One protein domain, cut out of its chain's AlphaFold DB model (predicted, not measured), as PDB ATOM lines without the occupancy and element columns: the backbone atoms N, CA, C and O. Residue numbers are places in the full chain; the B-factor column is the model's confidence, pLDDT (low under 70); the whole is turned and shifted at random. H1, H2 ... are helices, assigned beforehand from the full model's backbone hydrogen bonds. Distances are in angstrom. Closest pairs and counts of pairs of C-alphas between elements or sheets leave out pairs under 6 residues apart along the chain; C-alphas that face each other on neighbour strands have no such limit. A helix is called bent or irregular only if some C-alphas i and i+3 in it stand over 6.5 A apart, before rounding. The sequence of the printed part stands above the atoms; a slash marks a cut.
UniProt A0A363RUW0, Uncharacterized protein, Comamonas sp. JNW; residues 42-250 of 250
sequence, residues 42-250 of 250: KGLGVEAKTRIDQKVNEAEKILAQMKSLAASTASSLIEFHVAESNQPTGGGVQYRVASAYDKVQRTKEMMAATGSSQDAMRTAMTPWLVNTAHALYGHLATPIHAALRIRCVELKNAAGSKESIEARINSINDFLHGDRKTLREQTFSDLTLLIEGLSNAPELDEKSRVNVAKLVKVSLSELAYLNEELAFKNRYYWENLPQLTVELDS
ATOM      1  N   LYS A  42     -75.992-123.035   8.971       53.62
ATOM      2  CA  LYS A  42     -76.975-124.082   9.328       53.62
ATOM      3  C   LYS A  42     -76.369-125.460   9.685       53.62
ATOM      4  O   LYS A  42     -77.121-126.395   9.937       53.62
ATOM      5  N   GLY A  43     -75.040-125.615   9.704       53.31
ATOM      6  CA  GLY A  43     -74.375-126.925   9.639       53.31
ATOM      7  C   GLY A  43     -73.809-127.574  10.915       53.31
ATOM      8  O   GLY A  43     -73.307-128.685  10.791       53.31
ATOM      9  N   LEU A  44     -73.822-126.976  12.117       48.12
ATOM     10  CA  LEU A  44     -73.151-127.583  13.292       48.12
ATOM     11  C   LEU A  44     -73.959-127.439  14.597       48.12
ATOM     12  O   LEU A  44     -74.664-126.458  14.792       48.12
ATOM     13  N   GLY A  45     -73.900-128.462  15.458       46.19
ATOM     14  CA  GLY A  45     -74.797-128.688  16.600       46.19
ATOM     15  C   GLY A  45     -74.598-127.800  17.839       46.19
ATOM     16  O   GLY A  45     -73.586-127.131  17.991       46.19
ATOM     17  N   VAL A  46     -75.617-127.837  18.709       52.41
ATOM     18  CA  VAL A  46     -75.857-127.282  20.069       52.41
ATOM     19  C   VAL A  46     -74.909-126.204  20.651       52.41
ATOM     20  O   VAL A  46     -75.423-125.179  21.089       52.41
ATOM     21  N   GLU A  47     -73.579-126.334  20.632       48.09
ATOM     22  CA  GLU A  47     -72.640-125.235  20.982       48.09
ATOM     23  C   GLU A  47     -72.617-124.112  19.936       48.09
ATOM     24  O   GLU A  47     -72.313-122.953  20.233       48.09
ATOM     25  N   ALA A  48     -73.005-124.432  18.704       51.81
ATOM     26  CA  ALA A  48     -73.293-123.439  17.692       51.81
ATOM     27  C   ALA A  48     -74.500-122.588  18.081       51.81
ATOM     28  O   ALA A  48     -74.510-121.429  17.718       51.81
ATOM     29  N   LYS A  49     -75.487-123.092  18.838       49.94
ATOM     30  CA  LYS A  49     -76.728-122.348  19.111       49.94
ATOM     31  C   LYS A  49     -76.471-121.076  19.920       49.94
ATOM     32  O   LYS A  49     -76.886-120.010  19.498       49.94
ATOM     33  N   THR A  50     -75.680-121.142  20.991       55.06
ATOM     34  CA  THR A  50     -75.297-119.956  21.779       55.06
ATOM     35  C   THR A  50     -74.353-119.012  21.028       55.06
ATOM     36  O   THR A  50     -74.476-117.796  21.167       55.06
ATOM     37  N   ARG A  51     -73.437-119.532  20.195       54.03
ATOM     38  CA  ARG A  51     -72.616-118.696  19.293       54.03
ATOM     39  C   ARG A  51     -73.439-118.058  18.175       54.03
ATOM     40  O   ARG A  51     -73.147-116.933  17.790       54.03
ATOM     41  N   ILE A  52     -74.439-118.763  17.658       55.59
ATOM     42  CA  ILE A  52     -75.387-118.285  16.656       55.59
ATOM     43  C   ILE A  52     -76.236-117.196  17.291       55.59
ATOM     44  O   ILE A  52     -76.276-116.123  16.725       55.59
ATOM     45  N   ASP A  53     -76.795-117.390  18.484       57.41
ATOM     46  CA  ASP A  53     -77.607-116.370  19.160       57.41
ATOM     47  C   ASP A  53     -76.794-115.092  19.445       57.41
ATOM     48  O   ASP A  53     -77.263-113.980  19.207       57.41
ATOM     49  N   GLN A  54     -75.533-115.226  19.877       59.81
ATOM     50  CA  GLN A  54     -74.628-114.080  20.037       59.81
ATOM     51  C   GLN A  54     -74.313-113.392  18.702       59.81
ATOM     52  O   GLN A  54     -74.366-112.165  18.627       59.81
ATOM     53  N   LYS A  55     -74.026-114.160  17.646       54.94
ATOM     54  CA  LYS A  55     -73.767-113.615  16.306       54.94
ATOM     55  C   LYS A  55     -75.012-113.039  15.642       54.94
ATOM     56  O   LYS A  55     -74.885-112.100  14.871       54.94
ATOM     57  N   VAL A  56     -76.190-113.570  15.941       59.50
ATOM     58  CA  VAL A  56     -77.486-113.060  15.492       59.50
ATOM     59  C   VAL A  56     -77.748-111.727  16.175       59.50
ATOM     60  O   VAL A  56     -77.982-110.755  15.475       59.50
ATOM     61  N   ASN A  57     -77.570-111.623  17.496       62.31
ATOM     62  CA  ASN A  57     -77.679-110.343  18.204       62.31
ATOM     63  C   ASN A  57     -76.658-109.306  17.699       62.31
ATOM     64  O   ASN A  57     -76.963-108.119  17.579       62.31
ATOM     65  N   GLU A  58     -75.432-109.736  17.391       60.75
ATOM     66  CA  GLU A  58     -74.404-108.865  16.817       60.75
ATOM     67  C   GLU A  58     -74.767-108.432  15.388       60.75
ATOM     68  O   GLU A  58     -74.662-107.250  15.064       60.75
ATOM     69  N   ALA A  59     -75.285-109.344  14.564       57.41
ATOM     70  CA  ALA A  59     -75.784-109.047  13.226       57.41
ATOM     71  C   ALA A  59     -77.012-108.127  13.258       57.41
ATOM     72  O   ALA A  59     -77.090-107.206  12.454       57.41
ATOM     73  N   GLU A  60     -77.932-108.303  14.206       63.44
ATOM     74  CA  GLU A  60     -79.077-107.413  14.424       63.44
ATOM     75  C   GLU A  60     -78.621-106.012  14.835       63.44
ATOM     76  O   GLU A  60     -79.125-105.012  14.316       63.44
ATOM     77  N   LYS A  61     -77.619-105.918  15.715       66.44
ATOM     78  CA  LYS A  61     -77.023-104.640  16.115       66.44
ATOM     79  C   LYS A  61     -76.324-103.949  14.942       66.44
ATOM     80  O   LYS A  61     -76.503-102.746  14.756       66.44
ATOM     81  N   ILE A  62     -75.566-104.695  14.140       64.19
ATOM     82  CA  ILE A  62     -74.917-104.188  12.924       64.19
ATOM     83  C   ILE A  62     -75.976-103.744  11.911       64.19
ATOM     84  O   ILE A  62     -75.876-102.647  11.366       64.19
ATOM     85  N   LEU A  63     -77.029-104.536  11.710       62.34
ATOM     86  CA  LEU A  63     -78.145-104.206  10.829       62.34
ATOM     87  C   LEU A  63     -78.846-102.920  11.284       62.34
ATOM     88  O   LEU A  63     -79.133-102.056  10.458       62.34
ATOM     89  N   ALA A  64     -79.078-102.747  12.586       67.56
ATOM     90  CA  ALA A  64     -79.654-101.524  13.142       67.56
ATOM     91  C   ALA A  64     -78.748-100.300  12.912       67.56
ATOM     92  O   ALA A  64     -79.228 -99.235  12.517       67.56
ATOM     93  N   GLN A  65     -77.434-100.451  13.096       64.75
ATOM     94  CA  GLN A  65     -76.457 -99.395  12.810       64.75
ATOM     95  C   GLN A  65     -76.404 -99.048  11.316       64.75
ATOM     96  O   GLN A  65     -76.364 -97.870  10.964       64.75
ATOM     97  N   MET A  66     -76.464-100.046  10.434       61.78
ATOM     98  CA  MET A  66     -76.491 -99.848   8.982       61.78
ATOM     99  C   MET A  66     -77.778 -99.165   8.517       61.78
ATOM    100  O   MET A  66     -77.712 -98.261   7.689       61.78
ATOM    101  N   LYS A  67     -78.937 -99.527   9.085       67.31
ATOM    102  CA  LYS A  67     -80.211 -98.831   8.838       67.31
ATOM    103  C   LYS A  67     -80.145 -97.364   9.259       67.31
ATOM    104  O   LYS A  67     -80.570 -96.492   8.508       67.31
ATOM    105  N   SER A  68     -79.560 -97.087  10.423       69.56
ATOM    106  CA  SER A  68     -79.341 -95.718  10.900       69.56
ATOM    107  C   SER A  68     -78.423 -94.919   9.964       69.56
ATOM    108  O   SER A  68     -78.738 -93.789   9.589       69.56
ATOM    109  N   LEU A  69     -77.324 -95.528   9.499       69.38
ATOM    110  CA  LEU A  69     -76.409 -94.901   8.543       69.38
ATOM    111  C   LEU A  69     -77.077 -94.634   7.186       69.38
ATOM    112  O   LEU A  69     -76.877 -93.564   6.607       69.38
ATOM    113  N   ALA A  70     -77.882 -95.577   6.690       69.62
ATOM    114  CA  ALA A  70     -78.638 -95.422   5.452       69.62
ATOM    115  C   ALA A  70     -79.660 -94.279   5.557       69.62
ATOM    116  O   ALA A  70     -79.727 -93.444   4.656       69.62
ATOM    117  N   ALA A  71     -80.387 -94.188   6.675       69.94
ATOM    118  CA  ALA A  71     -81.325 -93.098   6.934       69.94
ATOM    119  C   ALA A  71     -80.617 -91.734   7.003       69.94
ATOM    120  O   ALA A  71     -81.065 -90.781   6.373       69.94
ATOM    121  N   SER A  72     -79.480 -91.652   7.703       72.31
ATOM    122  CA  SER A  72     -78.664 -90.431   7.773       72.31
ATOM    123  C   SER A  72     -78.164 -90.000   6.389       72.31
ATOM    124  O   SER A  72     -78.329 -88.850   5.988       72.31
ATOM    125  N   THR A  73     -77.646 -90.952   5.609       74.44
ATOM    126  CA  THR A  73     -77.178 -90.702   4.238       74.44
ATOM    127  C   THR A  73     -78.319 -90.216   3.347       74.44
ATOM    128  O   THR A  73     -78.150 -89.248   2.612       74.44
ATOM    129  N   ALA A  74     -79.491 -90.848   3.424       73.25
ATOM    130  CA  ALA A  74     -80.663 -90.455   2.651       73.25
ATOM    131  C   ALA A  74     -81.128 -89.025   2.974       73.25
ATOM    132  O   ALA A  74     -81.382 -88.253   2.051       73.25
ATOM    133  N   SER A  75     -81.158 -88.640   4.253       74.62
ATOM    134  CA  SER A  75     -81.432 -87.254   4.656       74.62
ATOM    135  C   SER A  75     -80.428 -86.278   4.038       74.62
ATOM    136  O   SER A  75     -80.831 -85.295   3.420       74.62
ATOM    137  N   SER A  76     -79.127 -86.582   4.109       73.12
ATOM    138  CA  SER A  76     -78.090 -85.740   3.495       73.12
ATOM    139  C   SER A  76     -78.214 -85.650   1.970       73.12
ATOM    140  O   SER A  76     -77.966 -84.590   1.400       73.12
ATOM    141  N   LEU A  77     -78.626 -86.727   1.291       75.88
ATOM    142  CA  LEU A  77     -78.896 -86.706  -0.150       75.88
ATOM    143  C   LEU A  77     -80.077 -85.796  -0.491       75.88
ATOM    144  O   LEU A  77     -80.002 -85.035  -1.454       75.88
ATOM    145  N   ILE A  78     -81.155 -85.855   0.293       81.25
ATOM    146  CA  ILE A  78     -82.322 -84.987   0.100       81.25
ATOM    147  C   ILE A  78     -81.919 -83.523   0.286       81.25
ATOM    148  O   ILE A  78     -82.210 -82.702  -0.583       81.25
ATOM    149  N   GLU A  79     -81.201 -83.198   1.361       77.88
ATOM    150  CA  GLU A  79     -80.678 -81.846   1.599       77.88
ATOM    151  C   GLU A  79     -79.765 -81.375   0.464       77.88
ATOM    152  O   GLU A  79     -79.885 -80.239   0.005       77.88
ATOM    153  N   PHE A  80     -78.897 -82.254  -0.039       75.94
ATOM    154  CA  PHE A  80     -78.028 -81.953  -1.170       75.94
ATOM    155  C   PHE A  80     -78.827 -81.662  -2.444       75.94
ATOM    156  O   PHE A  80     -78.581 -80.650  -3.097       75.94
ATOM    157  N   HIS A  81     -79.814 -82.494  -2.790       78.12
ATOM    158  CA  HIS A  81     -80.662 -82.271  -3.966       78.12
ATOM    159  C   HIS A  81     -81.507 -80.998  -3.839       78.12
ATOM    160  O   HIS A  81     -81.678 -80.267  -4.817       78.12
ATOM    161  N   VAL A  82     -81.980 -80.687  -2.631       79.62
ATOM    162  CA  VAL A  82     -82.638 -79.414  -2.321       79.62
ATOM    163  C   VAL A  82     -81.673 -78.244  -2.531       79.62
ATOM    164  O   VAL A  82     -82.014 -77.287  -3.227       79.62
ATOM    165  N   ALA A  83     -80.453 -78.314  -2.000       74.31
ATOM    166  CA  ALA A  83     -79.448 -77.267  -2.171       74.31
ATOM    167  C   ALA A  83     -79.049 -77.074  -3.646       74.31
ATOM    168  O   ALA A  83     -78.957 -75.938  -4.112       74.31
ATOM    169  N   GLU A  84     -78.884 -78.168  -4.394       71.50
ATOM    170  CA  GLU A  84     -78.628 -78.175  -5.840       71.50
ATOM    171  C   GLU A  84     -79.757 -77.456  -6.597       71.50
ATOM    172  O   GLU A  84     -79.490 -76.597  -7.440       71.50
ATOM    173  N   SER A  85     -81.021 -77.713  -6.235       69.06
ATOM    174  CA  SER A  85     -82.184 -77.041  -6.839       69.06
ATOM    175  C   SER A  85     -82.196 -75.519  -6.610       69.06
ATOM    176  O   SER A  85     -82.750 -74.754  -7.402       69.06
ATOM    177  N   ASN A  86     -81.516 -75.037  -5.571       68.19
ATOM    178  CA  ASN A  86     -81.469 -73.618  -5.232       68.19
ATOM    179  C   ASN A  86     -80.320 -72.852  -5.916       68.19
ATOM    180  O   ASN A  86     -80.346 -71.619  -5.937       68.19
ATOM    181  N   GLN A  87     -79.346 -73.524  -6.541       62.81
ATOM    182  CA  GLN A  87     -78.199 -72.855  -7.175       62.81
ATOM    183  C   GLN A  87     -78.586 -72.065  -8.433       62.81
ATOM    184  O   GLN A  87     -79.218 -72.646  -9.303       62.81
ATOM    185  N   PRO A  88     -78.185 -70.790  -8.603       54.47
ATOM    186  CA  PRO A  88     -78.601 -69.914  -9.705       54.47
ATOM    187  C   PRO A  88     -78.056 -70.347 -11.086       54.47
ATOM    188  O   PRO A  88     -77.188 -69.707 -11.666       54.47
ATOM    189  N   THR A  89     -78.592 -71.423 -11.649       51.88
ATOM    190  CA  THR A  89     -78.366 -71.883 -13.021       51.88
ATOM    191  C   THR A  89     -79.514 -71.405 -13.907       51.88
ATOM    192  O   THR A  89     -80.488 -72.119 -14.088       51.88
ATOM    193  N   GLY A  90     -79.448 -70.160 -14.396       43.62
ATOM    194  CA  GLY A  90     -80.147 -69.652 -15.602       43.62
ATOM    195  C   GLY A  90     -81.684 -69.743 -15.740       43.62
ATOM    196  O   GLY A  90     -82.231 -69.120 -16.640       43.62
ATOM    197  N   GLY A  91     -82.399 -70.463 -14.878       51.09
ATOM    198  CA  GLY A  91     -83.853 -70.603 -14.830       51.09
ATOM    199  C   GLY A  91     -84.359 -70.306 -13.421       51.09
ATOM    200  O   GLY A  91     -83.624 -70.493 -12.447       51.09
ATOM    201  N   GLY A  92     -85.584 -69.790 -13.301       54.91
ATOM    202  CA  GLY A  92     -86.182 -69.449 -12.008       54.91
ATOM    203  C   GLY A  92     -86.240 -70.643 -11.043       54.91
ATOM    204  O   GLY A  92     -86.243 -71.798 -11.466       54.91
ATOM    205  N   VAL A  93     -86.327 -70.356  -9.738       52.62
ATOM    206  CA  VAL A  93     -86.391 -71.340  -8.626       52.62
ATOM    207  C   VAL A  93     -87.452 -72.439  -8.862       52.62
ATOM    208  O   VAL A  93     -87.301 -73.571  -8.420       52.62
ATOM    209  N   GLN A  94     -88.488 -72.130  -9.643       52.88
ATOM    210  CA  GLN A  94     -89.629 -72.992  -9.974       52.88
ATOM    211  C   GLN A  94     -89.307 -74.171 -10.903       52.88
ATOM    212  O   GLN A  94     -89.858 -75.249 -10.719       52.88
ATOM    213  N   TYR A  95     -88.381 -74.009 -11.855       55.12
ATOM    214  CA  TYR A  95     -87.966 -75.092 -12.768       55.12
ATOM    215  C   TYR A  95     -87.201 -76.209 -12.033       55.12
ATOM    216  O   TYR A  95     -87.034 -77.322 -12.529       55.12
ATOM    217  N   ARG A  96     -86.709 -75.913 -10.826       63.41
ATOM    218  CA  ARG A  96     -85.692 -76.717 -10.143       63.41
ATOM    219  C   ARG A  96     -86.281 -77.743  -9.179       63.41
ATOM    220  O   ARG A  96     -85.631 -78.733  -8.865       63.41
ATOM    221  N   VAL A  97     -87.519 -77.528  -8.736       74.06
ATOM    222  CA  VAL A  97     -88.247 -78.473  -7.884       74.06
ATOM    223  C   VAL A  97     -88.624 -79.708  -8.711       74.06
ATOM    224  O   VAL A  97     -88.229 -80.822  -8.382       74.06
ATOM    225  N   ALA A  98     -89.278 -79.536  -9.861       72.31
ATOM    226  CA  ALA A  98     -89.645 -80.674 -10.707       72.31
ATOM    227  C   ALA A  98     -88.434 -81.524 -11.150       72.31
ATOM    228  O   ALA A  98     -88.525 -82.748 -11.188       72.31
ATOM    229  N   SER A  99     -87.274 -80.908 -11.406       71.19
ATOM    230  CA  SER A  99     -86.058 -81.638 -11.794       71.19
ATOM    231  C   SER A  99     -85.364 -82.369 -10.636       71.19
ATOM    232  O   SER A  99     -84.704 -83.386 -10.859       71.19
ATOM    233  N   ALA A 100     -85.526 -81.899  -9.395       80.62
ATOM    234  CA  ALA A 100     -85.037 -82.589  -8.200       80.62
ATOM    235  C   ALA A 100     -85.952 -83.749  -7.763       80.62
ATOM    236  O   ALA A 100     -85.489 -84.656  -7.068       80.62
ATOM    237  N   TYR A 101     -87.218 -83.754  -8.199       87.19
ATOM    238  CA  TYR A 101     -88.228 -84.734  -7.797       87.19
ATOM    239  C   TYR A 101     -87.768 -86.182  -7.981       87.19
ATOM    240  O   TYR A 101     -87.794 -86.952  -7.024       87.19
ATOM    241  N   ASP A 102     -87.288 -86.550  -9.174       85.44
ATOM    242  CA  ASP A 102     -86.888 -87.934  -9.463       85.44
ATOM    243  C   ASP A 102     -85.722 -88.390  -8.574       85.44
ATOM    244  O   ASP A 102     -85.673 -89.544  -8.149       85.44
ATOM    245  N   LYS A 103     -84.790 -87.484  -8.255       83.50
ATOM    246  CA  LYS A 103     -83.664 -87.779  -7.359       83.50
ATOM    247  C   LYS A 103     -84.155 -87.996  -5.924       83.50
ATOM    248  O   LYS A 103     -83.776 -88.972  -5.285       83.50
ATOM    249  N   VAL A 104     -85.045 -87.128  -5.444       87.00
ATOM    250  CA  VAL A 104     -85.635 -87.225  -4.100       87.00
ATOM    251  C   VAL A 104     -86.502 -88.482  -3.952       87.00
ATOM    252  O   VAL A 104     -86.385 -89.180  -2.945       87.00
ATOM    253  N   GLN A 105     -87.318 -88.828  -4.954       89.00
ATOM    254  CA  GLN A 105     -88.133 -90.048  -4.917       89.00
ATOM    255  C   GLN A 105     -87.277 -91.314  -4.903       89.00
ATOM    256  O   GLN A 105     -87.546 -92.203  -4.102       89.00
ATOM    257  N   ARG A 106     -86.192 -91.374  -5.687       81.19
ATOM    258  CA  ARG A 106     -85.241 -92.502  -5.622       81.19
ATOM    259  C   ARG A 106     -84.634 -92.658  -4.230       81.19
ATOM    260  O   ARG A 106     -84.493 -93.775  -3.739       81.19
ATOM    261  N   THR A 107     -84.306 -91.551  -3.566       82.62
ATOM    262  CA  THR A 107     -83.808 -91.590  -2.186       82.62
ATOM    263  C   THR A 107     -84.874 -92.101  -1.212       82.62
ATOM    264  O   THR A 107     -84.568 -92.946  -0.372       82.62
ATOM    265  N   LYS A 108     -86.137 -91.676  -1.354       87.00
ATOM    266  CA  LYS A 108     -87.273 -92.209  -0.577       87.00
ATOM    267  C   LYS A 108     -87.473 -93.714  -0.810       87.00
ATOM    268  O   LYS A 108     -87.639 -94.460   0.152       87.00
ATOM    269  N   GLU A 109     -87.418 -94.177  -2.057       84.19
ATOM    270  CA  GLU A 109     -87.503 -95.604  -2.407       84.19
ATOM    271  C   GLU A 109     -86.361 -96.411  -1.772       84.19
ATOM    272  O   GLU A 109     -86.597 -97.484  -1.216       84.19
ATOM    273  N   MET A 110     -85.139 -95.871  -1.763       78.06
ATOM    274  CA  MET A 110     -83.994 -96.479  -1.078       78.06
ATOM    275  C   MET A 110     -84.215 -96.569   0.442       78.06
ATOM    276  O   MET A 110     -83.928 -97.602   1.055       78.06
ATOM    277  N   MET A 111     -84.763 -95.525   1.071       80.25
ATOM    278  CA  MET A 111     -85.121 -95.565   2.495       80.25
ATOM    279  C   MET A 111     -86.161 -96.653   2.789       80.25
ATOM    280  O   MET A 111     -85.999 -97.408   3.750       80.25
ATOM    281  N   ALA A 112     -87.187 -96.778   1.945       82.12
ATOM    282  CA  ALA A 112     -88.199 -97.822   2.077       82.12
ATOM    283  C   ALA A 112     -87.593 -99.228   1.907       82.12
ATOM    284  O   ALA A 112     -87.832-100.105   2.736       82.12
ATOM    285  N   ALA A 113     -86.742 -99.430   0.895       74.94
ATOM    286  CA  ALA A 113     -86.082-100.710   0.625       74.94
ATOM    287  C   ALA A 113     -85.141-101.158   1.760       74.94
ATOM    288  O   ALA A 113     -85.005-102.350   2.025       74.94
ATOM    289  N   THR A 114     -84.525-100.208   2.467       72.94
ATOM    290  CA  THR A 114     -83.676-100.484   3.643       72.94
ATOM    291  C   THR A 114     -84.474-100.669   4.942       72.94
ATOM    292  O   THR A 114     -83.898-100.953   5.997       72.94
ATOM    293  N   GLY A 115     -85.805-100.561   4.886       76.81
ATOM    294  CA  GLY A 115     -86.697-100.756   6.025       76.81
ATOM    295  C   GLY A 115     -86.709 -99.583   7.006       76.81
ATOM    296  O   GLY A 115     -86.881 -99.803   8.208       76.81
ATOM    297  N   SER A 116     -86.495 -98.357   6.520       79.25
ATOM    298  CA  SER A 116     -86.702 -97.139   7.314       79.25
ATOM    299  C   SER A 116     -88.180 -96.985   7.693       79.25
ATOM    300  O   SER A 116     -89.069 -97.314   6.909       79.25
ATOM    301  N   SER A 117     -88.457 -96.465   8.892       85.06
ATOM    302  CA  SER A 117     -89.832 -96.189   9.321       85.06
ATOM    303  C   SER A 117     -90.446 -95.021   8.543       85.06
ATOM    304  O   SER A 117     -89.739 -94.168   7.999       85.06
ATOM    305  N   GLN A 118     -91.779 -94.948   8.532       85.88
ATOM    306  CA  GLN A 118     -92.506 -93.838   7.912       85.88
ATOM    307  C   GLN A 118     -92.142 -92.484   8.542       85.88
ATOM    308  O   GLN A 118     -91.948 -91.509   7.818       85.88
ATOM    309  N   ASP A 119     -91.953 -92.437   9.863       86.31
ATOM    310  CA  ASP A 119     -91.542 -91.224  10.580       86.31
ATOM    311  C   ASP A 119     -90.124 -90.774  10.208       86.31
ATOM    312  O   ASP A 119     -89.876 -89.579  10.028       86.31
ATOM    313  N   ALA A 120     -89.193 -91.719  10.034       83.19
ATOM    314  CA  ALA A 120     -87.834 -91.413   9.594       83.19
ATOM    315  C   ALA A 120     -87.827 -90.867   8.159       83.19
ATOM    316  O   ALA A 120     -87.168 -89.864   7.888       83.19
ATOM    317  N   MET A 121     -88.610 -91.473   7.258       86.69
ATOM    318  CA  MET A 121     -88.789 -90.968   5.892       86.69
ATOM    319  C   MET A 121     -89.411 -89.569   5.882       86.69
ATOM    320  O   MET A 121     -88.918 -88.688   5.182       86.69
ATOM    321  N   ARG A 122     -90.448 -89.327   6.690       90.12
ATOM    322  CA  ARG A 122     -91.084 -88.005   6.816       90.12
ATOM    323  C   ARG A 122     -90.105 -86.955   7.339       90.12
ATOM    324  O   ARG A 122     -90.029 -85.862   6.785       90.12
ATOM    325  N   THR A 123     -89.314 -87.303   8.351       87.81
ATOM    326  CA  THR A 123     -88.277 -86.420   8.903       87.81
ATOM    327  C   THR A 123     -87.246 -86.061   7.833       87.81
ATOM    328  O   THR A 123     -87.033 -84.879   7.568       87.81
ATOM    329  N   ALA A 124     -86.693 -87.064   7.144       85.88
ATOM    330  CA  ALA A 124     -85.716 -86.877   6.070       85.88
ATOM    331  C   ALA A 124     -86.258 -86.041   4.898       85.88
ATOM    332  O   ALA A 124     -85.521 -85.277   4.282       85.88
ATOM    333  N   MET A 125     -87.557 -86.153   4.607       90.31
ATOM    334  CA  MET A 125     -88.234 -85.417   3.535       90.31
ATOM    335  C   MET A 125     -88.641 -83.988   3.924       90.31
ATOM    336  O   MET A 125     -89.055 -83.219   3.058       90.31
ATOM    337  N   THR A 126     -88.507 -83.583   5.190       91.06
ATOM    338  CA  THR A 126     -88.911 -82.239   5.649       91.06
ATOM    339  C   THR A 126     -88.247 -81.102   4.857       91.06
ATOM    340  O   THR A 126     -88.972 -80.208   4.410       91.06
ATOM    341  N   PRO A 127     -86.923 -81.119   4.590       87.62
ATOM    342  CA  PRO A 127     -86.280 -80.076   3.786       87.62
ATOM    343  C   PRO A 127     -86.868 -79.970   2.375       87.62
ATOM    344  O   PRO A 127     -87.031 -78.872   1.847       87.62
ATOM    345  N   TRP A 128     -87.240 -81.108   1.779       89.38
ATOM    346  CA  TRP A 128     -87.885 -81.154   0.470       89.38
ATOM    347  C   TRP A 128     -89.280 -80.519   0.485       89.38
ATOM    348  O   TRP A 128     -89.596 -79.709  -0.392       89.38
ATOM    349  N   LEU A 129     -90.095 -80.844   1.494       91.94
ATOM    350  CA  LEU A 129     -91.432 -80.271   1.672       91.94
ATOM    351  C   LEU A 129     -91.365 -78.747   1.807       91.94
ATOM    352  O   LEU A 129     -92.047 -78.029   1.072       91.94
ATOM    353  N   VAL A 130     -90.504 -78.256   2.704       89.94
ATOM    354  CA  VAL A 130     -90.319 -76.819   2.957       89.94
ATOM    355  C   VAL A 130     -89.835 -76.107   1.695       89.94
ATOM    356  O   VAL A 130     -90.422 -75.105   1.295       89.94
ATOM    357  N   ASN A 131     -88.820 -76.649   1.015       87.31
ATOM    358  CA  ASN A 131     -88.289 -76.053  -0.211       87.31
ATOM    359  C   ASN A 131     -89.341 -75.972  -1.327       87.31
ATOM    360  O   ASN A 131     -89.435 -74.964  -2.026       87.31
ATOM    361  N   THR A 132     -90.157 -77.016  -1.471       89.31
ATOM    362  CA  THR A 132     -91.217 -77.071  -2.483       89.31
ATOM    363  C   THR A 132     -92.313 -76.042  -2.207       89.31
ATOM    364  O   THR A 132     -92.688 -75.288  -3.108       89.31
ATOM    365  N   ALA A 133     -92.787 -75.954  -0.960       91.31
ATOM    366  CA  ALA A 133     -93.770 -74.950  -0.556       91.31
ATOM    367  C   ALA A 133     -93.221 -73.524  -0.710       91.31
ATOM    368  O   ALA A 133     -93.922 -72.641  -1.197       91.31
ATOM    369  N   HIS A 134     -91.945 -73.311  -0.390       87.56
ATOM    370  CA  HIS A 134     -91.273 -72.027  -0.560       87.56
ATOM    371  C   HIS A 134     -91.168 -71.614  -2.037       87.56
ATOM    372  O   HIS A 134     -91.460 -70.470  -2.391       87.56
ATOM    373  N   ALA A 135     -90.785 -72.537  -2.922       85.69
ATOM    374  CA  ALA A 135     -90.725 -72.274  -4.358       85.69
ATOM    375  C   ALA A 135     -92.105 -71.920  -4.936       85.69
ATOM    376  O   ALA A 135     -92.213 -70.996  -5.747       85.69
ATOM    377  N   LEU A 136     -93.153 -72.623  -4.489       89.19
ATOM    378  CA  LEU A 136     -94.533 -72.347  -4.880       89.19
ATOM    379  C   LEU A 136     -95.011 -70.988  -4.365       89.19
ATOM    380  O   LEU A 136     -95.564 -70.207  -5.138       89.19
ATOM    381  N   TYR A 137     -94.738 -70.674  -3.096       89.31
ATOM    382  CA  TYR A 137     -95.024 -69.363  -2.521       89.31
ATOM    383  C   TYR A 137     -94.386 -68.252  -3.354       89.31
ATOM    384  O   TYR A 137     -95.078 -67.359  -3.834       89.31
ATOM    385  N   GLY A 138     -93.079 -68.348  -3.613       85.88
ATOM    386  CA  GLY A 138     -92.361 -67.358  -4.411       85.88
ATOM    387  C   GLY A 138     -92.936 -67.193  -5.820       85.88
ATOM    388  O   GLY A 138     -92.987 -66.074  -6.329       85.88
ATOM    389  N   HIS A 139     -93.403 -68.276  -6.443       86.38
ATOM    390  CA  HIS A 139     -94.058 -68.223  -7.748       86.38
ATOM    391  C   HIS A 139     -95.361 -67.431  -7.740       86.38
ATOM    392  O   HIS A 139     -95.534 -66.542  -8.569       86.38
ATOM    393  N   LEU A 140     -96.247 -67.726  -6.791       89.25
ATOM    394  CA  LEU A 140     -97.557 -67.086  -6.703       89.25
ATOM    395  C   LEU A 140     -97.451 -65.644  -6.188       89.25
ATOM    396  O   LEU A 140     -98.100 -64.742  -6.713       89.25
ATOM    397  N   ALA A 141     -96.602 -65.412  -5.186       89.94
ATOM    398  CA  ALA A 141     -96.480 -64.129  -4.511       89.94
ATOM    399  C   ALA A 141     -95.762 -63.074  -5.361       89.94
ATOM    400  O   ALA A 141     -96.119 -61.903  -5.310       89.94
ATOM    401  N   THR A 142     -94.768 -63.454  -6.176       88.50
ATOM    402  CA  THR A 142     -93.982 -62.494  -6.978       88.50
ATOM    403  C   THR A 142     -94.830 -61.580  -7.877       88.50
ATOM    404  O   THR A 142     -94.669 -60.360  -7.760       88.50
ATOM    405  N   PRO A 143     -95.717 -62.094  -8.756       89.50
ATOM    406  CA  PRO A 143     -96.551 -61.237  -9.602       89.50
ATOM    407  C   PRO A 143     -97.525 -60.382  -8.784       89.50
ATOM    408  O   PRO A 143     -97.674 -59.196  -9.073       89.50
ATOM    409  N   ILE A 144     -98.106 -60.932  -7.711       91.94
ATOM    410  CA  ILE A 144     -98.997 -60.191  -6.804       91.94
ATOM    411  C   ILE A 144     -98.231 -59.033  -6.155       91.94
ATOM    412  O   ILE A 144     -98.647 -57.881  -6.235       91.94
ATOM    413  N   HIS A 145     -97.055 -59.298  -5.588       91.25
ATOM    414  CA  HIS A 145     -96.209 -58.276  -4.976       91.25
ATOM    415  C   HIS A 145     -95.770 -57.207  -5.975       91.25
ATOM    416  O   HIS A 145     -95.642 -56.041  -5.604       91.25
ATOM    417  N   ALA A 146     -95.515 -57.578  -7.232       90.62
ATOM    418  CA  ALA A 146     -95.205 -56.616  -8.282       90.62
ATOM    419  C   ALA A 146     -96.401 -55.690  -8.562       90.62
ATOM    420  O   ALA A 146     -96.230 -54.470  -8.525       90.62
ATOM    421  N   ALA A 147     -97.602 -56.246  -8.743       91.81
ATOM    422  CA  ALA A 147     -98.824 -55.471  -8.961       91.81
ATOM    423  C   ALA A 147     -99.143 -54.543  -7.777       91.81
ATOM    424  O   ALA A 147     -99.380 -53.351  -7.968       91.81
ATOM    425  N   LEU A 148     -99.037 -55.038  -6.541       93.06
ATOM    426  CA  LEU A 148     -99.251 -54.228  -5.337       93.06
ATOM    427  C   LEU A 148     -98.243 -53.080  -5.207       93.06
ATOM    428  O   LEU A 148     -98.604 -51.980  -4.790       93.06
ATOM    429  N   ARG A 149     -96.975 -53.297  -5.583       91.62
ATOM    430  CA  ARG A 149     -95.966 -52.226  -5.600       91.62
ATOM    431  C   ARG A 149     -96.295 -51.152  -6.632       91.62
ATOM    432  O   ARG A 149     -96.165 -49.973  -6.307       91.62
ATOM    433  N   ILE A 150     -96.735 -51.543  -7.831       91.50
ATOM    434  CA  ILE A 150     -97.206 -50.607  -8.865       91.50
ATOM    435  C   ILE A 150     -98.394 -49.810  -8.324       91.50
ATOM    436  O   ILE A 150     -98.359 -48.579  -8.321       91.50
ATOM    437  N   ARG A 151     -99.379 -50.495  -7.732       92.38
ATOM    438  CA  ARG A 151    -100.558 -49.865  -7.137       92.38
ATOM    439  C   ARG A 151    -100.208 -48.864  -6.037       92.38
ATOM    440  O   ARG A 151    -100.766 -47.772  -5.984       92.38
ATOM    441  N   CYS A 152     -99.235 -49.189  -5.192       90.75
ATOM    442  CA  CYS A 152     -98.701 -48.271  -4.187       90.75
ATOM    443  C   CYS A 152     -98.151 -46.972  -4.801       90.75
ATOM    444  O   CYS A 152     -98.318 -45.900  -4.220       90.75
ATOM    445  N   VAL A 153     -97.487 -47.047  -5.961       90.69
ATOM    446  CA  VAL A 153     -96.979 -45.865  -6.679       90.69
ATOM    447  C   VAL A 153     -98.128 -45.051  -7.273       90.69
ATOM    448  O   VAL A 153     -98.139 -43.830  -7.130       90.69
ATOM    449  N   GLU A 154     -99.119 -45.704  -7.877       91.19
ATOM    450  CA  GLU A 154    -100.312 -45.032  -8.411       91.19
ATOM    451  C   GLU A 154    -101.078 -44.273  -7.328       91.19
ATOM    452  O   GLU A 154    -101.427 -43.111  -7.521       91.19
ATOM    453  N   LEU A 155    -101.291 -44.900  -6.166       91.25
ATOM    454  CA  LEU A 155    -101.994 -44.284  -5.041       91.25
ATOM    455  C   LEU A 155    -101.277 -43.042  -4.517       91.25
ATOM    456  O   LEU A 155    -101.937 -42.057  -4.196       91.25
ATOM    457  N   LYS A 156     -99.939 -43.046  -4.488       88.88
ATOM    458  CA  LYS A 156     -99.144 -41.863  -4.109       88.88
ATOM    459  C   LYS A 156     -99.318 -40.691  -5.077       88.88
ATOM    460  O   LYS A 156     -99.168 -39.547  -4.660       88.88
ATOM    461  N   ASN A 157     -99.629 -40.978  -6.339       88.25
ATOM    462  CA  ASN A 157     -99.823 -39.982  -7.391       88.25
ATOM    463  C   ASN A 157    -101.305 -39.624  -7.616       88.25
ATOM    464  O   ASN A 157    -101.606 -38.739  -8.417       88.25
ATOM    465  N   ALA A 158    -102.236 -40.307  -6.944       86.94
ATOM    466  CA  ALA A 158    -103.666 -40.122  -7.137       86.94
ATOM    467  C   ALA A 158    -104.178 -38.831  -6.477       86.94
ATOM    468  O   ALA A 158    -103.775 -38.460  -5.374       86.94
ATOM    469  N   ALA A 159    -105.135 -38.169  -7.131       70.12
ATOM    470  CA  ALA A 159    -105.896 -37.087  -6.518       70.12
ATOM    471  C   ALA A 159    -106.939 -37.678  -5.553       70.12
ATOM    472  O   ALA A 159    -107.773 -38.487  -5.956       70.12
ATOM    473  N   GLY A 160    -106.904 -37.289  -4.278       76.31
ATOM    474  CA  GLY A 160    -107.841 -37.796  -3.274       76.31
ATOM    475  C   GLY A 160    -107.517 -37.340  -1.854       76.31
ATOM    476  O   GLY A 160    -106.573 -36.582  -1.626       76.31
ATOM    477  N   SER A 161    -108.317 -37.804  -0.890       80.69
ATOM    478  CA  SER A 161    -108.041 -37.576   0.532       80.69
ATOM    479  C   SER A 161    -106.748 -38.282   0.938       80.69
ATOM    480  O   SER A 161    -106.624 -39.497   0.762       80.69
ATOM    481  N   LYS A 162    -105.808 -37.526   1.518       82.81
ATOM    482  CA  LYS A 162    -104.517 -38.050   1.986       82.81
ATOM    483  C   LYS A 162    -104.690 -39.184   2.997       82.81
ATOM    484  O   LYS A 162    -104.045 -40.211   2.849       82.81
ATOM    485  N   GLU A 163    -105.624 -39.046   3.936       80.94
ATOM    486  CA  GLU A 163    -105.886 -40.050   4.978       80.94
ATOM    487  C   GLU A 163    -106.370 -41.387   4.391       80.94
ATOM    488  O   GLU A 163    -105.931 -42.458   4.802       80.94
ATOM    489  N   SER A 164    -107.239 -41.339   3.373       88.44
ATOM    490  CA  SER A 164    -107.733 -42.548   2.697       88.44
ATOM    491  C   SER A 164    -106.642 -43.231   1.867       88.44
ATOM    492  O   SER A 164    -106.553 -44.460   1.845       88.44
ATOM    493  N   ILE A 165    -105.795 -42.445   1.200       90.81
ATOM    494  CA  ILE A 165    -104.661 -42.951   0.418       90.81
ATOM    495  C   ILE A 165    -103.611 -43.590   1.337       90.81
ATOM    496  O   ILE A 165    -103.141 -44.692   1.052       90.81
ATOM    497  N   GLU A 166    -103.284 -42.949   2.460       91.81
ATOM    498  CA  GLU A 166    -102.331 -43.466   3.448       91.81
ATOM    499  C   GLU A 166    -102.796 -44.791   4.058       91.81
ATOM    500  O   GLU A 166    -102.010 -45.735   4.126       91.81
ATOM    501  N   ALA A 167    -104.080 -44.920   4.413       92.88
ATOM    502  CA  ALA A 167    -104.629 -46.173   4.936       92.88
ATOM    503  C   ALA A 167    -104.487 -47.344   3.942       92.88
ATOM    504  O   ALA A 167    -104.107 -48.451   4.326       92.88
ATOM    505  N   ARG A 168    -104.737 -47.097   2.650       93.75
ATOM    506  CA  ARG A 168    -104.609 -48.112   1.587       93.75
ATOM    507  C   ARG A 168    -103.152 -48.504   1.341       93.75
ATOM    508  O   ARG A 168    -102.848 -49.689   1.232       93.75
ATOM    509  N   ILE A 169    -102.244 -47.525   1.314       93.12
ATOM    510  CA  ILE A 169    -100.798 -47.772   1.204       93.12
ATOM    511  C   ILE A 169    -100.295 -48.583   2.402       93.12
ATOM    512  O   ILE A 169     -99.510 -49.512   2.216       93.12
ATOM    513  N   ASN A 170    -100.754 -48.269   3.615       93.56
ATOM    514  CA  ASN A 170    -100.393 -49.023   4.813       93.56
ATOM    515  C   ASN A 170    -100.897 -50.465   4.731       93.56
ATOM    516  O   ASN A 170    -100.102 -51.370   4.940       93.56
ATOM    517  N   SER A 171    -102.138 -50.697   4.292       93.44
ATOM    518  CA  SER A 171    -102.656 -52.056   4.075       93.44
ATOM    519  C   SER A 171    -101.813 -52.863   3.077       93.44
ATOM    520  O   SER A 171    -101.505 -54.027   3.338       93.44
ATOM    521  N   ILE A 172    -101.379 -52.250   1.966       93.88
ATOM    522  CA  ILE A 172    -100.456 -52.898   1.020       93.88
ATOM    523  C   ILE A 172     -99.109 -53.193   1.689       93.88
ATOM    524  O   ILE A 172     -98.567 -54.288   1.537       93.88
ATOM    525  N   ASN A 173     -98.538 -52.227   2.410       91.56
ATOM    526  CA  ASN A 173     -97.249 -52.411   3.067       91.56
ATOM    527  C   ASN A 173     -97.314 -53.508   4.128       91.56
ATOM    528  O   ASN A 173     -96.411 -54.337   4.157       91.56
ATOM    529  N   ASP A 174     -98.365 -53.549   4.941       91.25
ATOM    530  CA  ASP A 174     -98.572 -54.573   5.962       91.25
ATOM    531  C   ASP A 174     -98.643 -55.962   5.327       91.25
ATOM    532  O   ASP A 174     -97.966 -56.876   5.791       91.25
ATOM    533  N   PHE A 175     -99.356 -56.102   4.204       91.12
ATOM    534  CA  PHE A 175     -99.377 -57.344   3.433       91.12
ATOM    535  C   PHE A 175     -97.971 -57.734   2.937       91.12
ATOM    536  O   PHE A 175     -97.503 -58.834   3.203       91.12
ATOM    537  N   LEU A 176     -97.239 -56.807   2.305       87.81
ATOM    538  CA  LEU A 176     -95.884 -57.058   1.784       87.81
ATOM    539  C   LEU A 176     -94.823 -57.306   2.877       87.81
ATOM    540  O   LEU A 176     -93.756 -57.857   2.588       87.81
ATOM    541  N   HIS A 177     -95.045 -56.822   4.103       81.00
ATOM    542  CA  HIS A 177     -94.121 -56.969   5.233       81.00
ATOM    543  C   HIS A 177     -94.495 -58.127   6.163       81.00
ATOM    544  O   HIS A 177     -93.600 -58.644   6.835       81.00
ATOM    545  N   GLY A 178     -95.760 -58.561   6.175       71.12
ATOM    546  CA  GLY A 178     -96.245 -59.713   6.943       71.12
ATOM    547  C   GLY A 178     -95.505 -61.014   6.615       71.12
ATOM    548  O   GLY A 178     -95.348 -61.875   7.476       71.12
ATOM    549  N   ASP A 179     -94.925 -61.097   5.417       65.06
ATOM    550  CA  ASP A 179     -94.150 -62.247   4.941       65.06
ATOM    551  C   ASP A 179     -92.738 -62.373   5.533       65.06
ATOM    552  O   ASP A 179     -92.039 -63.355   5.276       65.06
ATOM    553  N   ARG A 180     -92.264 -61.380   6.299       56.84
ATOM    554  CA  ARG A 180     -90.847 -61.239   6.682       56.84
ATOM    555  C   ARG A 180     -90.413 -62.032   7.919       56.84
ATOM    556  O   ARG A 180     -89.527 -61.581   8.646       56.84
ATOM    557  N   LYS A 181     -90.905 -63.255   8.126       58.47
ATOM    558  CA  LYS A 181     -89.968 -64.239   8.701       58.47
ATOM    559  C   LYS A 181     -88.887 -64.438   7.641       58.47
ATOM    560  O   LYS A 181     -89.214 -64.543   6.459       58.47
ATOM    561  N   THR A 182     -87.610 -64.429   8.016       55.81
ATOM    562  CA  THR A 182     -86.533 -64.876   7.121       55.81
ATOM    563  C   THR A 182     -87.015 -66.178   6.496       55.81
ATOM    564  O   THR A 182     -87.271 -67.134   7.214       55.81
ATOM    565  N   LEU A 183     -87.221 -66.211   5.175       55.06
ATOM    566  CA  LEU A 183     -87.843 -67.339   4.460       55.06
ATOM    567  C   LEU A 183     -87.199 -68.710   4.780       55.06
ATOM    568  O   LEU A 183     -87.780 -69.756   4.526       55.06
ATOM    569  N   ARG A 184     -85.999 -68.693   5.373       54.81
ATOM    570  CA  ARG A 184     -85.238 -69.837   5.882       54.81
ATOM    571  C   ARG A 184     -85.756 -70.450   7.190       54.81
ATOM    572  O   ARG A 184     -85.399 -71.583   7.478       54.81
ATOM    573  N   GLU A 185     -86.540 -69.725   7.980       73.38
ATOM    574  CA  GLU A 185     -87.065 -70.174   9.283       73.38
ATOM    575  C   GLU A 185     -88.523 -70.636   9.204       73.38
ATOM    576  O   GLU A 185     -89.099 -71.071  10.200       73.38
ATOM    577  N   GLN A 186     -89.143 -70.524   8.028       81.75
ATOM    578  CA  GLN A 186     -90.538 -70.894   7.851       81.75
ATOM    579  C   GLN A 186     -90.692 -72.412   7.797       81.75
ATOM    580  O   GLN A 186     -89.990 -73.114   7.066       81.75
ATOM    581  N   THR A 187     -91.649 -72.917   8.567       90.12
ATOM    582  CA  THR A 187     -92.073 -74.310   8.471       90.12
ATOM    583  C   THR A 187     -92.952 -74.513   7.238       90.12
ATOM    584  O   THR A 187     -93.477 -73.564   6.652       90.12
ATOM    585  N   PHE A 188     -93.181 -75.774   6.867       90.88
ATOM    586  CA  PHE A 188     -94.147 -76.111   5.822       90.88
ATOM    587  C   PHE A 188     -95.540 -75.525   6.114       90.88
ATOM    588  O   PHE A 188     -96.185 -74.995   5.215       90.88
ATOM    589  N   SER A 189     -95.968 -75.557   7.382       91.81
ATOM    590  CA  SER A 189     -97.261 -75.011   7.805       91.81
ATOM    591  C   SER A 189     -97.319 -73.485   7.718       91.81
ATOM    592  O   SER A 189     -98.354 -72.944   7.333       91.81
ATOM    593  N   ASP A 190     -96.232 -72.782   8.064       90.56
ATOM    594  CA  ASP A 190     -96.161 -71.323   7.890       90.56
ATOM    595  C   ASP A 190     -96.346 -70.968   6.403       90.56
ATOM    596  O   ASP A 190     -97.151 -70.106   6.062       90.56
ATOM    597  N   LEU A 191     -95.658 -71.685   5.507       90.62
ATOM    598  CA  LEU A 191     -95.728 -71.459   4.060       90.62
ATOM    599  C   LEU A 191     -97.120 -71.730   3.480       90.62
ATOM    600  O   LEU A 191     -97.581 -70.970   2.631       90.62
ATOM    601  N   THR A 192     -97.819 -72.775   3.936       93.31
ATOM    602  CA  THR A 192     -99.196 -73.035   3.485       93.31
ATOM    603  C   THR A 192    -100.154 -71.913   3.884       93.31
ATOM    604  O   THR A 192    -100.995 -71.533   3.075       93.31
ATOM    605  N   LEU A 193     -99.987 -71.334   5.080       92.12
ATOM    606  CA  LEU A 193    -100.799 -70.197   5.531       92.12
ATOM    607  C   LEU A 193    -100.510 -68.932   4.714       92.12
ATOM    608  O   LEU A 193    -101.433 -68.197   4.370       92.12
ATOM    609  N   LEU A 194     -99.246 -68.695   4.354       91.44
ATOM    610  CA  LEU A 194     -98.883 -67.580   3.475       91.44
ATOM    611  C   LEU A 194     -99.487 -67.738   2.077       91.44
ATOM    612  O   LEU A 194    -100.055 -66.788   1.545       91.44
ATOM    613  N   ILE A 195     -99.428 -68.946   1.502       93.06
ATOM    614  CA  ILE A 195    -100.050 -69.249   0.204       93.06
ATOM    615  C   ILE A 195    -101.566 -69.021   0.262       93.06
ATOM    616  O   ILE A 195    -102.121 -68.413  -0.651       93.06
ATOM    617  N   GLU A 196    -102.234 -69.466   1.328       93.81
ATOM    618  CA  GLU A 196    -103.663 -69.210   1.543       93.81
ATOM    619  C   GLU A 196    -103.969 -67.703   1.605       93.81
ATOM    620  O   GLU A 196    -104.899 -67.216   0.949       93.81
ATOM    621  N   GLY A 197    -103.126 -66.951   2.320       92.06
ATOM    622  CA  GLY A 197    -103.223 -65.502   2.484       92.06
ATOM    623  C   GLY A 197    -103.135 -64.699   1.182       92.06
ATOM    624  O   GLY A 197    -103.719 -63.618   1.114       92.06
ATOM    625  N   LEU A 198    -102.506 -65.230   0.125       92.88
ATOM    626  CA  LEU A 198    -102.394 -64.545  -1.173       92.88
ATOM    627  C   LEU A 198    -103.753 -64.208  -1.798       92.88
ATOM    628  O   LEU A 198    -103.887 -63.192  -2.479       92.88
ATOM    629  N   SER A 199    -104.779 -65.021  -1.531       91.44
ATOM    630  CA  SER A 199    -106.152 -64.765  -1.992       91.44
ATOM    631  C   SER A 199    -106.791 -63.516  -1.369       91.44
ATOM    632  O   SER A 199    -107.732 -62.956  -1.933       91.44
ATOM    633  N   ASN A 200    -106.250 -63.051  -0.240       91.56
ATOM    634  CA  ASN A 200    -106.703 -61.874   0.497       91.56
ATOM    635  C   ASN A 200    -105.817 -60.645   0.251       91.56
ATOM    636  O   ASN A 200    -105.903 -59.674   1.006       91.56
ATOM    637  N   ALA A 201    -104.965 -60.673  -0.780       92.94
ATOM    638  CA  ALA A 201    -104.129 -59.535  -1.130       92.94
ATOM    639  C   ALA A 201    -104.986 -58.263  -1.317       92.94
ATOM    640  O   ALA A 201    -106.005 -58.293  -2.023       92.94
ATOM    641  N   PRO A 202    -104.613 -57.146  -0.665       93.25
ATOM    642  CA  PRO A 202    -105.386 -55.913  -0.732       93.25
ATOM    643  C   PRO A 202    -105.369 -55.358  -2.153       93.25
ATOM    644  O   PRO A 202    -104.451 -55.627  -2.913       93.25
ATOM    645  N   GLU A 203    -106.358 -54.541  -2.515       91.81
ATOM    646  CA  GLU A 203    -106.347 -53.772  -3.774       91.81
ATOM    647  C   GLU A 203    -106.310 -54.590  -5.081       91.81
ATOM    648  O   GLU A 203    -106.234 -53.996  -6.153       91.81
ATOM    649  N   LEU A 204    -106.433 -55.922  -5.025       89.88
ATOM    650  CA  LEU A 204    -106.739 -56.727  -6.206       89.88
ATOM    651  C   LEU A 204    -108.180 -56.476  -6.652       89.88
ATOM    652  O   LEU A 204    -109.107 -56.502  -5.827       89.88
ATOM    653  N   ASP A 205    -108.364 -56.290  -7.959       89.56
ATOM    654  CA  ASP A 205    -109.683 -56.298  -8.582       89.56
ATOM    655  C   ASP A 205    -110.347 -57.680  -8.446       89.56
ATOM    656  O   ASP A 205    -109.708 -58.692  -8.142       89.56
ATOM    657  N   GLU A 206    -111.662 -57.719  -8.655       89.62
ATOM    658  CA  GLU A 206    -112.464 -58.922  -8.426       89.62
ATOM    659  C   GLU A 206    -112.030 -60.102  -9.308       89.62
ATOM    660  O   GLU A 206    -111.965 -61.241  -8.842       89.62
ATOM    661  N   LYS A 207    -111.677 -59.847 -10.571       90.62
ATOM    662  CA  LYS A 207    -111.275 -60.902 -11.504       90.62
ATOM    663  C   LYS A 207    -109.916 -61.477 -11.102       90.62
ATOM    664  O   LYS A 207    -109.789 -62.700 -10.994       90.62
ATOM    665  N   SER A 208    -108.940 -60.618 -10.804       90.62
ATOM    666  CA  SER A 208    -107.631 -61.035 -10.280       90.62
ATOM    667  C   SER A 208    -107.772 -61.830  -8.984       90.62
ATOM    668  O   SER A 208    -107.137 -62.872  -8.824       90.62
ATOM    669  N   ARG A 209    -108.658 -61.406  -8.074       90.88
ATOM    670  CA  ARG A 209    -108.925 -62.112  -6.813       90.88
ATOM    671  C   ARG A 209    -109.479 -63.517  -7.038       90.88
ATOM    672  O   ARG A 209    -108.986 -64.468  -6.430       90.88
ATOM    673  N   VAL A 210    -110.457 -63.675  -7.933       92.06
ATOM    674  CA  VAL A 210    -111.022 -64.990  -8.293       92.06
ATOM    675  C   VAL A 210    -109.958 -65.895  -8.922       92.06
ATOM    676  O   VAL A 210    -109.858 -67.074  -8.566       92.06
ATOM    677  N   ASN A 211    -109.131 -65.350  -9.817       90.94
ATOM    678  CA  ASN A 211    -108.042 -66.084 -10.459       90.94
ATOM    679  C   ASN A 211    -106.993 -66.558  -9.444       90.94
ATOM    680  O   ASN A 211    -106.653 -67.747  -9.416       90.94
ATOM    681  N   VAL A 212    -106.531 -65.661  -8.566       92.81
ATOM    682  CA  VAL A 212    -105.589 -65.987  -7.487       92.81
ATOM    683  C   VAL A 212    -106.187 -67.040  -6.558       92.81
ATOM    684  O   VAL A 212    -105.537 -68.048  -6.295       92.81
ATOM    685  N   ALA A 213    -107.438 -66.878  -6.116       93.81
ATOM    686  CA  ALA A 213    -108.098 -67.841  -5.234       93.81
ATOM    687  C   ALA A 213    -108.194 -69.243  -5.861       93.81
ATOM    688  O   ALA A 213    -107.970 -70.251  -5.184       93.81
ATOM    689  N   LYS A 214    -108.478 -69.329  -7.168       93.25
ATOM    690  CA  LYS A 214    -108.496 -70.602  -7.904       93.25
ATOM    691  C   LYS A 214    -107.114 -71.256  -7.933       93.25
ATOM    692  O   LYS A 214    -107.018 -72.455  -7.669       93.25
ATOM    693  N   LEU A 215    -106.065 -70.489  -8.237       91.88
ATOM    694  CA  LEU A 215    -104.685 -70.989  -8.261       91.88
ATOM    695  C   LEU A 215    -104.237 -71.448  -6.871       91.88
ATOM    696  O   LEU A 215    -103.810 -72.591  -6.729       91.88
ATOM    697  N   VAL A 216    -104.438 -70.616  -5.845       94.44
ATOM    698  CA  VAL A 216    -104.141 -70.927  -4.436       94.44
ATOM    699  C   VAL A 216    -104.819 -72.227  -4.008       94.44
ATOM    700  O   VAL A 216    -104.169 -73.101  -3.440       94.44
ATOM    701  N   LYS A 217    -106.102 -72.417  -4.339       95.50
ATOM    702  CA  LYS A 217    -106.829 -73.650  -4.005       95.50
ATOM    703  C   LYS A 217    -106.197 -74.898  -4.630       95.50
ATOM    704  O   LYS A 217    -106.081 -75.925  -3.960       95.50
ATOM    705  N   VAL A 218    -105.799 -74.829  -5.902       94.44
ATOM    706  CA  VAL A 218    -105.120 -75.945  -6.586       94.44
ATOM    707  C   VAL A 218    -103.755 -76.207  -5.945       94.44
ATOM    708  O   VAL A 218    -103.457 -77.346  -5.595       94.44
ATOM    709  N   SER A 219    -102.974 -75.152  -5.710       94.06
ATOM    710  CA  SER A 219    -101.664 -75.204  -5.057       94.06
ATOM    711  C   SER A 219    -101.710 -75.846  -3.671       94.06
ATOM    712  O   SER A 219    -100.908 -76.729  -3.375       94.06
ATOM    713  N   LEU A 220    -102.675 -75.458  -2.833       95.62
ATOM    714  CA  LEU A 220    -102.849 -76.034  -1.499       95.62
ATOM    715  C   LEU A 220    -103.261 -77.509  -1.563       95.62
ATOM    716  O   LEU A 220    -102.781 -78.301  -0.756       95.62
ATOM    717  N   SER A 221    -104.079 -77.909  -2.543       96.38
ATOM    718  CA  SER A 221    -104.395 -79.331  -2.745       96.38
ATOM    719  C   SER A 221    -103.168 -80.151  -3.146       96.38
ATOM    720  O   SER A 221    -103.068 -81.306  -2.730       96.38
ATOM    721  N   GLU A 222    -102.274 -79.602  -3.968       95.19
ATOM    722  CA  GLU A 222    -101.029 -80.274  -4.355       95.19
ATOM    723  C   GLU A 222    -100.064 -80.375  -3.167       95.19
ATOM    724  O   GLU A 222     -99.471 -81.431  -2.951       95.19
ATOM    725  N   LEU A 223     -99.951 -79.320  -2.354       95.31
ATOM    726  CA  LEU A 223     -99.129 -79.324  -1.140       95.31
ATOM    727  C   LEU A 223     -99.659 -80.278  -0.064       95.31
ATOM    728  O   LEU A 223     -98.862 -80.967   0.568       95.31
ATOM    729  N   ALA A 224    -100.978 -80.361   0.127       96.38
ATOM    730  CA  ALA A 224    -101.582 -81.309   1.063       96.38
ATOM    731  C   ALA A 224    -101.222 -82.754   0.690       96.38
ATOM    732  O   ALA A 224    -100.686 -83.489   1.516       96.38
ATOM    733  N   TYR A 225    -101.399 -83.116  -0.586       96.25
ATOM    734  CA  TYR A 225    -101.016 -84.437  -1.082       96.25
ATOM    735  C   TYR A 225     -99.508 -84.679  -0.960       96.25
ATOM    736  O   TYR A 225     -99.084 -85.749  -0.534       96.25
ATOM    737  N   LEU A 226     -98.683 -83.678  -1.283       94.44
ATOM    738  CA  LEU A 226     -97.235 -83.772  -1.119       94.44
ATOM    739  C   LEU A 226     -96.840 -84.032   0.339       94.44
ATOM    740  O   LEU A 226     -95.942 -84.830   0.591       94.44
ATOM    741  N   ASN A 227     -97.498 -83.390   1.301       94.75
ATOM    742  CA  ASN A 227     -97.232 -83.611   2.718       94.75
ATOM    743  C   ASN A 227     -97.694 -85.000   3.192       94.75
ATOM    744  O   ASN A 227     -97.039 -85.614   4.033       94.75
ATOM    745  N   GLU A 228     -98.808 -85.509   2.675       93.81
ATOM    746  CA  GLU A 228     -99.349 -86.822   3.045       93.81
ATOM    747  C   GLU A 228     -98.530 -87.964   2.426       93.81
ATOM    748  O   GLU A 228     -97.992 -88.802   3.154       93.81
ATOM    749  N   GLU A 229     -98.350 -87.931   1.106       93.69
ATOM    750  CA  GLU A 229     -97.793 -89.024   0.298       93.69
ATOM    751  C   GLU A 229     -96.292 -88.875   0.006       93.69
ATOM    752  O   GLU A 229     -95.638 -89.779  -0.536       93.69
ATOM    753  N   LEU A 230     -95.703 -87.724   0.355       92.38
ATOM    754  CA  LEU A 230     -94.303 -87.388   0.067       92.38
ATOM    755  C   LEU A 230     -93.986 -87.518  -1.434       92.38
ATOM    756  O   LEU A 230     -92.890 -87.938  -1.812       92.38
ATOM    757  N   ALA A 231     -94.971 -87.222  -2.287       92.06
ATOM    758  CA  ALA A 231     -94.934 -87.367  -3.740       92.06
ATOM    759  C   ALA A 231     -95.817 -86.306  -4.416       92.06
ATOM    760  O   ALA A 231     -96.678 -85.705  -3.780       92.06
ATOM    761  N   PHE A 232     -95.629 -86.078  -5.715       92.56
ATOM    762  CA  PHE A 232     -96.505 -85.177  -6.463       92.56
ATOM    763  C   PHE A 232     -97.791 -85.875  -6.871       92.56
ATOM    764  O   PHE A 232     -97.755 -86.962  -7.446       92.56
ATOM    765  N   LYS A 233     -98.923 -85.206  -6.628       93.00
ATOM    766  CA  LYS A 233    -100.229 -85.636  -7.129       93.00
ATOM    767  C   LYS A 233    -100.292 -85.470  -8.639       93.00
ATOM    768  O   LYS A 233    -100.647 -86.404  -9.353       93.00
ATOM    769  N   ASN A 234     -99.913 -84.288  -9.124       90.88
ATOM    770  CA  ASN A 234     -99.878 -83.980 -10.543       90.88
ATOM    771  C   ASN A 234     -98.484 -83.504 -10.963       90.88
ATOM    772  O   ASN A 234     -98.162 -82.323 -10.886       90.88
ATOM    773  N   ARG A 235     -97.653 -84.417 -11.474       87.12
ATOM    774  CA  ARG A 235     -96.304 -84.079 -11.956       87.12
ATOM    775  C   ARG A 235     -96.310 -82.978 -13.026       87.12
ATOM    776  O   ARG A 235     -95.468 -82.087 -12.976       87.12
ATOM    777  N   TYR A 236     -97.298 -82.991 -13.923       87.19
ATOM    778  CA  TYR A 236     -97.436 -81.979 -14.973       87.19
ATOM    779  C   TYR A 236     -97.663 -80.575 -14.395       87.19
ATOM    780  O   TYR A 236     -97.109 -79.609 -14.913       87.19
ATOM    781  N   TYR A 237     -98.416 -80.451 -13.298       88.50
ATOM    782  CA  TYR A 237     -98.599 -79.170 -12.605       88.50
ATOM    783  C   TYR A 237     -97.258 -78.581 -12.142       88.50
ATOM    784  O   TYR A 237     -96.974 -77.414 -12.399       88.50
ATOM    785  N   TRP A 238     -96.407 -79.398 -11.518       86.50
ATOM    786  CA  TRP A 238     -95.113 -78.957 -10.991       86.50
ATOM    787  C   TRP A 238     -94.084 -78.663 -12.088       86.50
ATOM    788  O   TRP A 238     -93.314 -77.712 -11.966       86.50
ATOM    789  N   GLU A 239     -94.086 -79.436 -13.175       83.56
ATOM    790  CA  GLU A 239     -93.211 -79.213 -14.338       83.56
ATOM    791  C   GLU A 239     -93.574 -77.939 -15.110       83.56
ATOM    792  O   GLU A 239     -92.691 -77.254 -15.628       83.56
ATOM    793  N   ASN A 240     -94.862 -77.593 -15.149       81.50
ATOM    794  CA  ASN A 240     -95.369 -76.423 -15.866       81.50
ATOM    795  C   ASN A 240     -95.681 -75.247 -14.939       81.50
ATOM    796  O   ASN A 240     -96.250 -74.257 -15.392       81.50
ATOM    797  N   LEU A 241     -95.258 -75.304 -13.670       79.62
ATOM    798  CA  LEU A 241     -95.430 -74.206 -12.722       79.62
ATOM    799  C   LEU A 241     -94.960 -72.857 -13.298       79.62
ATOM    800  O   LEU A 241     -95.731 -71.912 -13.228       79.62
ATOM    801  N   PRO A 242     -93.799 -72.736 -13.980       69.25
ATOM    802  CA  PRO A 242     -93.385 -71.463 -14.581       69.25
ATOM    803  C   PRO A 242     -94.350 -70.896 -15.636       69.25
ATOM    804  O   PRO A 242     -94.316 -69.698 -15.903       69.25
ATOM    805  N   GLN A 243     -95.171 -71.746 -16.260       70.19
ATOM    806  CA  GLN A 243     -96.144 -71.365 -17.289       70.19
ATOM    807  C   GLN A 243     -97.522 -71.038 -16.701       70.19
ATOM    808  O   GLN A 243     -98.348 -70.435 -17.383       70.19
ATOM    809  N   LEU A 244     -97.782 -71.418 -15.444       68.00
ATOM    810  CA  LEU A 244     -99.008 -71.088 -14.723       68.00
ATOM    811  C   LEU A 244     -98.934 -69.635 -14.238       68.00
ATOM    812  O   LEU A 244     -98.682 -69.352 -13.075       68.00
ATOM    813  N   THR A 245     -99.120 -68.684 -15.146       68.56
ATOM    814  CA  THR A 245     -99.081 -67.262 -14.799       68.56
ATOM    815  C   THR A 245    -100.259 -66.877 -13.911       68.56
ATOM    816  O   THR A 245    -101.409 -67.198 -14.210       68.56
ATOM    817  N   VAL A 246     -99.978 -66.124 -12.845       74.62
ATOM    818  CA  VAL A 246    -101.021 -65.390 -12.126       74.62
ATOM    819  C   VAL A 246    -101.516 -64.284 -13.054       74.62
ATOM    820  O   VAL A 246    -100.823 -63.294 -13.275       74.62
ATOM    821  N   GLU A 247    -102.690 -64.490 -13.642       77.88
ATOM    822  CA  GLU A 247    -103.357 -63.493 -14.475       77.88
ATOM    823  C   GLU A 247    -103.898 -62.373 -13.583       77.88
ATOM    824  O   GLU A 247    -104.882 -62.563 -12.864       77.88
ATOM    825  N   LEU A 248    -103.222 -61.226 -13.633       78.31
ATOM    826  CA  LEU A 248    -103.638 -59.982 -12.997       78.31
ATOM    827  C   LEU A 248    -104.038 -59.007 -14.101       78.31
ATOM    828  O   LEU A 248    -103.263 -58.806 -15.040       78.31
ATOM    829  N   ASP A 249    -105.228 -58.419 -14.005       67.62
ATOM    830  CA  ASP A 249    -105.602 -57.321 -14.896       67.62
ATOM    831  C   ASP A 249    -104.838 -56.060 -14.445       67.62
ATOM    832  O   ASP A 249    -104.867 -55.686 -13.272       67.62
ATOM    833  N   SER A 250    -104.090 -55.457 -15.374       51.69
ATOM    834  CA  SER A 250    -103.353 -54.199 -15.179       51.69
ATOM    835  C   SER A 250    -104.247 -52.983 -15.370       51.69
ATOM    836  O   SER A 250    -104.901 -52.947 -16.441       51.69
TER     837      SER A 250
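This is residues 42 to 250 of the 250 residues of an uncharacterized protein of Comamonas sp. JNW (UniProt A0A363RUW0). The model is a long, loose rod of helices lying nearly along one axis, with the long H3 in its core. The later part of H1 and the hairpin partner H2 pack on one stretch of H3, the hairpin of H5 and H6 packs farther along it, and H4 folds back along its far end, while residues 43 to 51 and 53 to 62, mostly in H1, stick out as a long arm. The printed part has 209 residues with seven named helices, H1 to H7 in chain order, and no named strand; the class is all helix. The radius of gyration of the C-alphas is 24.5 A, and the spans are 99 by 31 by 29 A.

Look first at H3, residues 118 to 157, the hub, which touches five helices. It has a kink of 47 degrees near residue 125 and is irregular, with C-alphas 124 and 127 at 7.2 A. With residues 71 to 82 alone, H1, residues 47 to 86, touches H3, the same way at a shallow tilt of 12 degrees; the closest C-alphas, of Ser 75 and Ala 124, are 4.5 A apart. H2, residues 95 to 113, has a kink of 31 degrees near residue 102 and is only just irregular, with C-alphas 99 and 102 at 6.8 A. It forms a hairpin with H1, closest at the C-alphas of Ser 85 and Arg 96, 4.8 A, and another with H3, closest at those of Val 97 and Thr 132, 6.3 A. On H3's residues 129 to 144, H5, residues 188 to 200, touches it the same way at a shallow tilt of 28 degrees; the C-alphas of Val 130 and Phe 188, the closest, are 4.8 A apart. H6, residues 206 to 229, forms a hairpin with H5, closest at Ser 199 and Ala 213, C-alphas 4.9 A apart; H1, H2, H3, H5 and H6 make a bundle, helices side by side. H4, residues 162 to 178, forms a hairpin with H3, closest at the C-alphas of Cys 152 and Ile 169, 5.8 A. H7, residues 235 to 239, touches H2, closest at the C-alphas of Ala 98 and Glu 239, 5.3 A. Every O i to N i+4 pair is within hydrogen-bond range in H4, H6 and H7; the counts are 35 of 36 in H1, 12 of 15 in H2, 32 of 36 in H3 and 7 of 9 in H5.

Find C-alpha 47 at (-72.640, -125.235, 20.982); from there H1 runs 58.6 A to C-alpha 86. H3 runs 56.5 A from C-alpha 118 at (-92.506, -93.838, 7.912), and H6 runs 34.6 A. H2 measures 29.0 A, H4 23.7 A, H5 19.7 A and H7 6.2 A, ending at C-alpha 239, (-93.211, -79.213, -14.338).

The two C-alphas farthest apart, of Gly 45 and Ala 159, are 99.5 A apart. The printed part has no cut, and no link is long. Its mean pLDDT is 79.9; look for values under 70 at residues 42 to 71, 85 to 96 and 179 to 184, among them.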